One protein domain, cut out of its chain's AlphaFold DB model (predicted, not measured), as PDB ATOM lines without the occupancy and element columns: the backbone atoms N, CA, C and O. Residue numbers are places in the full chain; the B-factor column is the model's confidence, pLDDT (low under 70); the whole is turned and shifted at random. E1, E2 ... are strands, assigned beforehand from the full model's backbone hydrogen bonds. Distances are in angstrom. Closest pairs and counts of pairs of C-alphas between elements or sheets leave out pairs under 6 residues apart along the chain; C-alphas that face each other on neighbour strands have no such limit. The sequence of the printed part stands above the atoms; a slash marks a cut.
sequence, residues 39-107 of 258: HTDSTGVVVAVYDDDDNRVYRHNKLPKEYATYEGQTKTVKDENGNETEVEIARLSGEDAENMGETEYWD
ATOM      1  N   HIS A  39     159.201 122.961 186.064       95.06
ATOM      2  CA  HIS A  39     160.510 122.480 185.632       95.06
ATOM      3  C   HIS A  39     161.187 121.668 186.727       95.06
ATOM      4  O   HIS A  39     161.235 122.066 187.892       95.06
ATOM      5  N   THR A  40     161.755 120.534 186.329       96.00
ATOM      6  CA  THR A  40     162.471 119.608 187.206       96.00
ATOM      7  C   THR A  40     163.887 119.352 186.721       96.00
ATOM      8  O   THR A  40     164.168 119.433 185.523       96.00
ATOM      9  N   ASP A  41     164.770 119.000 187.649       94.81
ATOM     10  CA  ASP A  41     166.057 118.405 187.314       94.81
ATOM     11  C   ASP A  41     165.904 116.954 186.815       94.81
ATOM     12  O   ASP A  41     164.815 116.373 186.806       94.81
ATOM     13  N   SER A  42     167.019 116.333 186.426       94.06
ATOM     14  CA  SER A  42     167.032 114.958 185.904       94.06
ATOM     15  C   SER A  42     166.499 113.900 186.883       94.06
ATOM     16  O   SER A  42     166.088 112.819 186.458       94.06
ATOM     17  N   THR A  43     166.485 114.203 188.184       93.31
ATOM     18  CA  THR A  43     166.034 113.308 189.257       93.31
ATOM     19  C   THR A  43     164.561 113.513 189.622       93.31
ATOM     20  O   THR A  43     163.982 112.671 190.308       93.31
ATOM     21  N   GLY A  44     163.939 114.583 189.118       93.75
ATOM     22  CA  GLY A  44     162.553 114.951 189.387       93.75
ATOM     23  C   GLY A  44     162.384 115.982 190.502       93.75
ATOM     24  O   GLY A  44     161.244 116.294 190.847       93.75
ATOM     25  N   VAL A  45     163.465 116.536 191.055       95.81
ATOM     26  CA  VAL A  45     163.372 117.668 191.990       95.81
ATOM     27  C   VAL A  45     162.873 118.883 191.217       95.81
ATOM     28  O   VAL A  45     163.420 119.223 190.169       95.81
ATOM     29  N   VAL A  46     161.820 119.531 191.710       96.12
ATOM     30  CA  VAL A  46     161.270 120.749 191.110       96.12
ATOM     31  C   VAL A  46     162.234 121.897 191.379       96.12
ATOM     32  O   VAL A  46     162.591 122.162 192.524       96.12
ATOM     33  N   VAL A  47     162.651 122.580 190.316       94.94
ATOM     34  CA  VAL A  47     163.642 123.665 190.373       94.94
ATOM     35  C   VAL A  47     163.064 125.022 189.991       94.94
ATOM     36  O   VAL A  47     163.587 126.044 190.428       94.94
ATOM     37  N   ALA A  48     161.980 125.047 189.215       93.75
ATOM     38  CA  ALA A  48     161.269 126.270 188.876       93.75
ATOM     39  C   ALA A  48     159.796 125.983 188.579       93.75
ATOM     40  O   ALA A  48     159.448 124.902 188.100       93.75
ATOM     41  N   VAL A  49     158.943 126.960 188.873       94.19
ATOM     42  CA  VAL A  49     157.527 126.955 188.499       94.19
ATOM     43  C   VAL A  49     157.153 128.373 188.090       94.19
ATOM     44  O   VAL A  49     157.409 129.316 188.846       94.19
ATOM     45  N   TYR A  50     156.565 128.507 186.912       91.56
ATOM     46  CA  TYR A  50     156.253 129.776 186.266       91.56
ATOM     47  C   TYR A  50     154.734 129.936 186.080       91.56
ATOM     48  O   TYR A  50     154.016 128.935 186.027       91.56
ATOM     49  N   ASP A  51     154.242 131.183 186.064       89.69
ATOM     50  CA  ASP A  51     152.812 131.503 185.940       89.69
ATOM     51  C   ASP A  51     152.440 132.021 184.540       89.69
ATOM     52  O   ASP A  51     151.818 133.062 184.384       89.69
ATOM     53  N   ASP A  52     152.801 131.275 183.494       82.75
ATOM     54  CA  ASP A  52     152.660 131.728 182.111       82.75
ATOM     55  C   ASP A  52     151.412 131.241 181.261       82.75
ATOM     56  O   ASP A  52     151.297 131.702 180.151       82.75
ATOM     57  N   ASP A  53     150.459 130.367 181.706       81.75
ATOM     58  CA  ASP A  53     149.414 129.533 180.969       81.75
ATOM     59  C   ASP A  53     149.636 128.089 180.282       81.75
ATOM     60  O   ASP A  53     148.874 127.649 179.431       81.75
ATOM     61  N   ASP A  54     150.635 127.268 180.631       86.38
ATOM     62  CA  ASP A  54     151.035 125.905 180.172       86.38
ATOM     63  C   ASP A  54     151.429 125.016 181.360       86.38
ATOM     64  O   ASP A  54     152.581 124.946 181.777       86.38
ATOM     65  N   ASN A  55     150.472 124.261 181.878       91.00
ATOM     66  CA  ASN A  55     150.664 123.407 183.050       91.00
ATOM     67  C   ASN A  55     151.584 122.186 182.824       91.00
ATOM     68  O   ASN A  55     151.564 121.248 183.627       91.00
ATOM     69  N   ARG A  56     152.354 122.111 181.733       93.12
ATOM     70  CA  ARG A  56     153.268 120.991 181.481       93.12
ATOM     71  C   ARG A  56     154.390 120.912 182.509       93.12
ATOM     72  O   ARG A  56     154.824 121.889 183.120       93.12
ATOM     73  N   VAL A  57     154.873 119.687 182.675       94.75
ATOM     74  CA  VAL A  57     156.011 119.342 183.519       94.75
ATOM     75  C   VAL A  57     157.180 118.952 182.626       94.75
ATOM     76  O   VAL A  57     157.109 117.954 181.908       94.75
ATOM     77  N   TYR A  58     158.267 119.707 182.714       95.06
ATOM     78  CA  TYR A  58     159.477 119.524 181.925       95.06
ATOM     79  C   TYR A  58     160.615 118.952 182.773       95.06
ATOM     80  O   TYR A  58     160.890 119.426 183.881       95.06
ATOM     81  N   ARG A  59     161.307 117.939 182.248       94.88
ATOM     82  CA  ARG A  59     162.488 117.331 182.868       94.88
ATOM     83  C   ARG A  59     163.758 117.726 182.133       94.88
ATOM     84  O   ARG A  59     163.916 117.451 180.945       94.88
ATOM     85  N   HIS A  60     164.683 118.323 182.878       93.31
ATOM     86  CA  HIS A  60     165.961 118.814 182.374       93.31
ATOM     87  C   HIS A  60     167.077 117.829 182.691       93.31
ATOM     88  O   HIS A  60     167.414 117.606 183.853       93.31
ATOM     89  N   ASN A  61     167.722 117.283 181.660       92.06
ATOM     90  CA  ASN A  61     168.910 116.444 181.854       92.06
ATOM     91  C   ASN A  61     170.114 117.249 182.358       92.06
ATOM     92  O   ASN A  61     170.995 116.713 183.029       92.06
ATOM     93  N   LYS A  62     170.158 118.543 182.031       91.25
ATOM     94  CA  LYS A  62     171.204 119.464 182.458       91.25
ATOM     95  C   LYS A  62     170.596 120.835 182.703       91.25
ATOM     96  O   LYS A  62     169.920 121.368 181.834       91.25
ATOM     97  N   LEU A  63     170.893 121.404 183.865       90.31
ATOM     98  CA  LEU A  63     170.489 122.760 184.206       90.31
ATOM     99  C   LEU A  63     171.608 123.755 183.856       90.31
ATOM    100  O   LEU A  63     172.795 123.419 183.986       90.31
ATOM    101  N   PRO A  64     171.263 124.973 183.406       89.62
ATOM    102  CA  PRO A  64     172.227 126.056 183.293       89.62
ATOM    103  C   PRO A  64     172.739 126.456 184.684       89.62
ATOM    104  O   PRO A  64     172.148 126.126 185.710       89.62
ATOM    105  N   LYS A  65     173.865 127.177 184.725       88.25
ATOM    106  CA  LYS A  65     174.446 127.653 185.996       88.25
ATOM    107  C   LYS A  65     173.525 128.617 186.742       88.25
ATOM    108  O   LYS A  65     173.638 128.745 187.954       88.25
ATOM    109  N   GLU A  66     172.678 129.315 186.001       89.00
ATOM    110  CA  GLU A  66     171.794 130.345 186.509       89.00
ATOM    111  C   GLU A  66     170.496 130.317 185.710       89.00
ATOM    112  O   GLU A  66     170.525 130.170 184.487       89.00
ATOM    113  N   TYR A  67     169.375 130.404 186.421       91.38
ATOM    114  CA  TYR A  67     168.029 130.402 185.868       91.38
ATOM    115  C   TYR A  67     167.052 130.982 186.891       91.38
ATOM    116  O   TYR A  67     167.294 130.917 188.099       91.38
ATOM    117  N   ALA A  68     165.946 131.539 186.407       90.75
ATOM    118  CA  ALA A  68     164.866 132.009 187.258       90.75
ATOM    119  C   ALA A  68     164.102 130.824 187.868       90.75
ATOM    120  O   ALA A  68     163.833 129.842 187.179       90.75
ATOM    121  N   THR A  69     163.696 130.905 189.133       90.94
ATOM    122  CA  THR A  69     162.855 129.891 189.798       90.94
ATOM    123  C   THR A  69     161.375 130.283 189.839       90.94
ATOM    124  O   THR A  69     160.525 129.472 190.213       90.94
ATOM    125  N   TYR A  70     161.075 131.534 189.488       90.00
ATOM    126  CA  TYR A  70     159.742 132.108 189.348       90.00
ATOM    127  C   TYR A  70     159.755 133.212 188.287       90.00
ATOM    128  O   TYR A  70     160.816 133.677 187.875       90.00
ATOM    129  N   GLU A  71     158.575 133.615 187.838       86.44
ATOM    130  CA  GLU A  71     158.416 134.624 186.792       86.44
ATOM    131  C   GLU A  71     158.853 136.028 187.237       86.44
ATOM    132  O   GLU A  71     158.555 136.456 188.354       86.44
ATOM    133  N   GLY A  72     159.574 136.740 186.365       85.69
ATOM    134  CA  GLY A  72     160.057 138.096 186.632       85.69
ATOM    135  C   GLY A  72     161.163 138.181 187.690       85.69
ATOM    136  O   GLY A  72     161.351 139.229 188.307       85.69
ATOM    137  N   GLN A  73     161.885 137.087 187.958       88.75
ATOM    138  CA  GLN A  73     163.014 137.122 188.886       88.75
ATOM    139  C   GLN A  73     164.154 137.981 188.321       88.75
ATOM    140  O   GLN A  73     164.656 137.718 187.230       88.75
ATOM    141  N   THR A  74     164.615 138.965 189.093       90.06
ATOM    142  CA  THR A  74     165.733 139.845 188.731       90.06
ATOM    143  C   THR A  74     166.966 139.595 189.597       90.06
ATOM    144  O   THR A  74     166.904 138.988 190.670       90.06
ATOM    145  N   LYS A  75     168.115 140.071 189.119       90.31
ATOM    146  CA  LYS A  75     169.373 140.146 189.864       90.31
ATOM    147  C   LYS A  75     170.044 141.493 189.654       90.31
ATOM    148  O   LYS A  75     169.921 142.102 188.594       90.31
ATOM    149  N   THR A  76     170.836 141.907 190.631       91.81
ATOM    150  CA  THR A  76     171.673 143.101 190.521       91.81
ATOM    151  C   THR A  76     173.013 142.747 189.881       91.81
ATOM    152  O   THR A  76     173.736 141.876 190.366       91.81
ATOM    153  N   VAL A  77     173.366 143.444 188.806       89.31
ATOM    154  CA  VAL A  77     174.682 143.386 188.160       89.31
ATOM    155  C   VAL A  77     175.389 144.727 188.310       89.31
ATOM    156  O   VAL A  77     174.750 145.777 188.305       89.31
ATOM    157  N   LYS A  78     176.713 144.688 188.469       90.56
ATOM    158  CA  LYS A  78     177.553 145.890 188.518       90.56
ATOM    159  C   LYS A  78     178.185 146.119 187.158       90.56
ATOM    160  O   LYS A  78     178.773 145.188 186.604       90.56
ATOM    161  N   ASP A  79     178.051 147.331 186.640       84.38
ATOM    162  CA  ASP A  79     178.754 147.749 185.432       84.38
ATOM    163  C   ASP A  79     180.250 148.006 185.715       84.38
ATOM    164  O   ASP A  79     180.715 147.974 186.860       84.38
ATOM    165  N   GLU A  80     181.020 148.270 184.658       84.50
ATOM    166  CA  GLU A  80     182.460 148.566 184.744       84.50
ATOM    167  C   GLU A  80     182.773 149.839 185.557       84.50
ATOM    168  O   GLU A  80     183.899 150.013 186.025       84.50
ATOM    169  N   ASN A  81     181.778 150.705 185.766       85.00
ATOM    170  CA  ASN A  81     181.881 151.950 186.527       85.00
ATOM    171  C   ASN A  81     181.405 151.795 187.984       85.00
ATOM    172  O   ASN A  81     181.438 152.762 188.746       85.00
ATOM    173  N   GLY A  82     180.980 150.592 188.386       83.25
ATOM    174  CA  GLY A  82     180.479 150.284 189.722       83.25
ATOM    175  C   GLY A  82     179.013 150.648 189.971       83.25
ATOM    176  O   GLY A  82     178.564 150.522 191.111       83.25
ATOM    177  N   ASN A  83     178.259 151.064 188.949       87.94
ATOM    178  CA  ASN A  83     176.821 151.294 189.062       87.94
ATOM    179  C   ASN A  83     176.066 149.964 189.077       87.94
ATOM    180  O   ASN A  83     176.377 149.034 188.334       87.94
ATOM    181  N   GLU A  84     175.040 149.891 189.915       90.81
ATOM    182  CA  GLU A  84     174.175 148.724 190.052       90.81
ATOM    183  C   GLU A  84     172.976 148.841 189.105       90.81
ATOM    184  O   GLU A  84     172.291 149.860 189.076       90.81
ATOM    185  N   THR A  85     172.728 147.799 188.313       88.56
ATOM    186  CA  THR A  85     171.567 147.685 187.419       88.56
ATOM    187  C   THR A  85     170.842 146.375 187.700       88.56
ATOM    188  O   THR A  85     171.483 145.346 187.910       88.56
ATOM    189  N   GLU A  86     169.513 146.393 187.701       91.75
ATOM    190  CA  GLU A  86     168.711 145.171 187.779       91.75
ATOM    191  C   GLU A  86     168.496 144.586 186.385       91.75
ATOM    192  O   GLU A  86     168.091 145.283 185.456       91.75
ATOM    193  N   VAL A  87     168.774 143.294 186.243       88.50
ATOM    194  CA  VAL A  87     168.544 142.532 185.014       88.50
ATOM    195  C   VAL A  87     167.700 141.306 185.325       88.50
ATOM    196  O   VAL A  87     167.865 140.677 186.371       88.50
ATOM    197  N   GLU A  88     166.792 140.961 184.420       88.38
ATOM    198  CA  GLU A  88     165.970 139.761 184.542       88.38
ATOM    199  C   GLU A  88     166.816 138.497 184.342       88.38
ATOM    200  O   GLU A  88     167.728 138.449 183.508       88.38
ATOM    201  N   ILE A  89     166.543 137.470 185.142       88.69
ATOM    202  CA  ILE A  89     167.187 136.168 185.023       88.69
ATOM    203  C   ILE A  89     166.425 135.345 183.986       88.69
ATOM    204  O   ILE A  89     165.207 135.216 184.052       88.69
ATOM    205  N   ALA A  90     167.152 134.738 183.046       88.75
ATOM    206  CA  ALA A  90     166.547 133.883 182.035       88.75
ATOM    207  C   ALA A  90     165.798 132.692 182.663       88.75
ATOM    208  O   ALA A  90     166.289 132.032 183.586       88.75
ATOM    209  N   ARG A  91     164.611 132.402 182.131       90.38
ATOM    210  CA  ARG A  91     163.791 131.247 182.511       90.38
ATOM    211  C   ARG A  91     164.328 129.965 181.870       90.38
ATOM    212  O   ARG A  91     165.033 129.999 180.862       90.38
ATOM    213  N   LEU A  92     163.984 128.821 182.453       89.19
ATOM    214  CA  LEU A  92     164.208 127.528 181.814       89.19
ATOM    215  C   LEU A  92     163.225 127.359 180.647       89.19
ATOM    216  O   LEU A  92     162.034 127.594 180.813       89.19
ATOM    217  N   SER A  93     163.720 126.915 179.490       84.62
ATOM    218  CA  SER A  93     162.887 126.611 178.316       84.62
ATOM    219  C   SER A  93     162.396 125.162 178.339       84.62
ATOM    220  O   SER A  93     163.118 124.262 178.770       84.62
ATOM    221  N   GLY A  94     161.174 124.919 177.865       82.62
ATOM    222  CA  GLY A  94     160.656 123.568 177.638       82.62
ATOM    223  C   GLY A  94     161.208 122.891 176.376       82.62
ATOM    224  O   GLY A  94     161.085 121.677 176.252       82.62
ATOM    225  N   GLU A  95     161.824 123.639 175.453       82.38
ATOM    226  CA  GLU A  95     162.249 123.136 174.133       82.38
ATOM    227  C   GLU A  95     163.350 122.068 174.212       82.38
ATOM    228  O   GLU A  95     163.288 121.056 173.517       82.38
ATOM    229  N   ASP A  96     164.329 122.271 175.097       79.25
ATOM    230  CA  ASP A  96     165.447 121.344 175.323       79.25
ATOM    231  C   ASP A  96     165.145 120.298 176.415       79.25
ATOM    232  O   ASP A  96     166.025 119.533 176.832       79.25
ATOM    233  N   ALA A  97     163.908 120.272 176.915       89.06
ATOM    234  CA  ALA A  97     163.488 119.442 178.031       89.06
ATOM    235  C   ALA A  97     162.507 118.349 177.597       89.06
ATOM    236  O   ALA A  97     161.770 118.463 176.621       89.06
ATOM    237  N   GLU A  98     162.469 117.262 178.360       92.00
ATOM    238  CA  GLU A  98     161.515 116.186 178.116       92.00
ATOM    239  C   GLU A  98     160.169 116.516 178.767       92.00
ATOM    240  O   GLU A  98     160.102 116.791 179.965       92.00
ATOM    241  N   ASN A  99     159.085 116.464 177.992       92.56
ATOM    242  CA  ASN A  99     157.734 116.623 178.520       92.56
ATOM    243  C   ASN A  99     157.294 115.348 179.262       92.56
ATOM    244  O   ASN A  99     157.155 114.280 178.667       92.56
ATOM    245  N   MET A 100     157.031 115.482 180.561       93.69
ATOM    246  CA  MET A 100     156.675 114.382 181.458       93.69
ATOM    247  C   MET A 100     155.165 114.257 181.712       93.69
ATOM    248  O   MET A 100     154.734 113.317 182.395       93.69
ATOM    249  N   GLY A 101     154.360 115.196 181.207       92.75
ATOM    250  CA  GLY A 101     152.927 115.337 181.463       92.75
ATOM    251  C   GLY A 101     152.566 116.756 181.898       92.75
ATOM    252  O   GLY A 101     153.241 117.708 181.528       92.75
ATOM    253  N   GLU A 102     151.512 116.899 182.700       94.12
ATOM    254  CA  GLU A 102     150.997 118.201 183.143       94.12
ATOM    255  C   GLU A 102     150.473 118.153 184.584       94.12
ATOM    256  O   GLU A 102     150.143 117.082 185.102       94.12
ATOM    257  N   THR A 103     150.386 119.306 185.240       94.19
ATOM    258  CA  THR A 103     149.632 119.516 186.479       94.19
ATOM    259  C   THR A 103     148.194 119.937 186.159       94.19
ATOM    260  O   THR A 103     147.837 120.276 185.032       94.19
ATOM    261  N   GLU A 104     147.302 119.866 187.152       92.50
ATOM    262  CA  GLU A 104     145.942 120.415 186.994       92.50
ATOM    263  C   GLU A 104     145.884 121.922 187.241       92.50
ATOM    264  O   GLU A 104     145.009 122.597 186.707       92.50
ATOM    265  N   TYR A 105     146.804 122.416 188.065       91.94
ATOM    266  CA  TYR A 105     146.936 123.812 188.436       91.94
ATOM    267  C   TYR A 105     148.419 124.176 188.426       91.94
ATOM    268  O   TYR A 105     149.252 123.372 188.861       91.94
ATOM    269  N   TRP A 106     148.733 125.381 187.975       92.38
ATOM    270  CA  TRP A 106     150.108 125.845 187.816       92.38
ATOM    271  C   TRP A 106     150.861 125.940 189.143       92.38
ATOM    272  O   TRP A 106     152.034 125.603 189.258       92.38
ATOM    273  N   ASP A 107     150.141 126.328 190.189       91.94
ATOM    274  CA  ASP A 107     150.657 126.570 191.527       91.94
ATOM    275  C   ASP A 107     150.809 125.286 192.356       91.94
ATOM    276  O   ASP A 107     151.121 125.345 193.539       91.94
TER     277      ASP A 107
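This is residues 39 to 107 of the 258 residues of an uncharacterized protein of Puteibacter caeruleilacunae (UniProt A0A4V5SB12). With little regular structure, a loop-rich body holds the antiparallel pair E2 and E5 with E1 near E2, and the hairpin E3 and E4 makes the other end of the long axis. The printed part has 69 residues, no named helix and five named strands, E1 to E5 in chain order, with 23 residues; the class is all strand. It is loose, radius of gyration of the C-alphas 14.3 A, spanning 47 by 23 by 19 A.

E1, residues 46 to 49, begins at C-alpha 46 (161.270, 120.749, 191.110) and measures 7.7 A from first to last C-alpha. E2, residues 56 to 59, measures 10.0 A. E3, residues 74 to 78, and E4, residues 84 to 88, measure 13.3 A each. E5, residues 98 to 102, measures 11.8 A and ends at C-alpha 102 (150.997, 118.201, 183.143).

E1 pairs with no named strand. E2 and E5 are antiparallel at 147 degrees; N 57 and O 101, 2.8 A apart, are within hydrogen-bond range. In the hairpin E3 and E4, antiparallel at 145 degrees, N 75 and O 87 are within range at 2.8 A. E3 and E5 are apart.

The C-alphas farthest apart, of Asn 81 and Glu 104, are 47.8 A apart. The link E2 to E3 is long. The printed part has no cut, and no printed residue is under pLDDT 70.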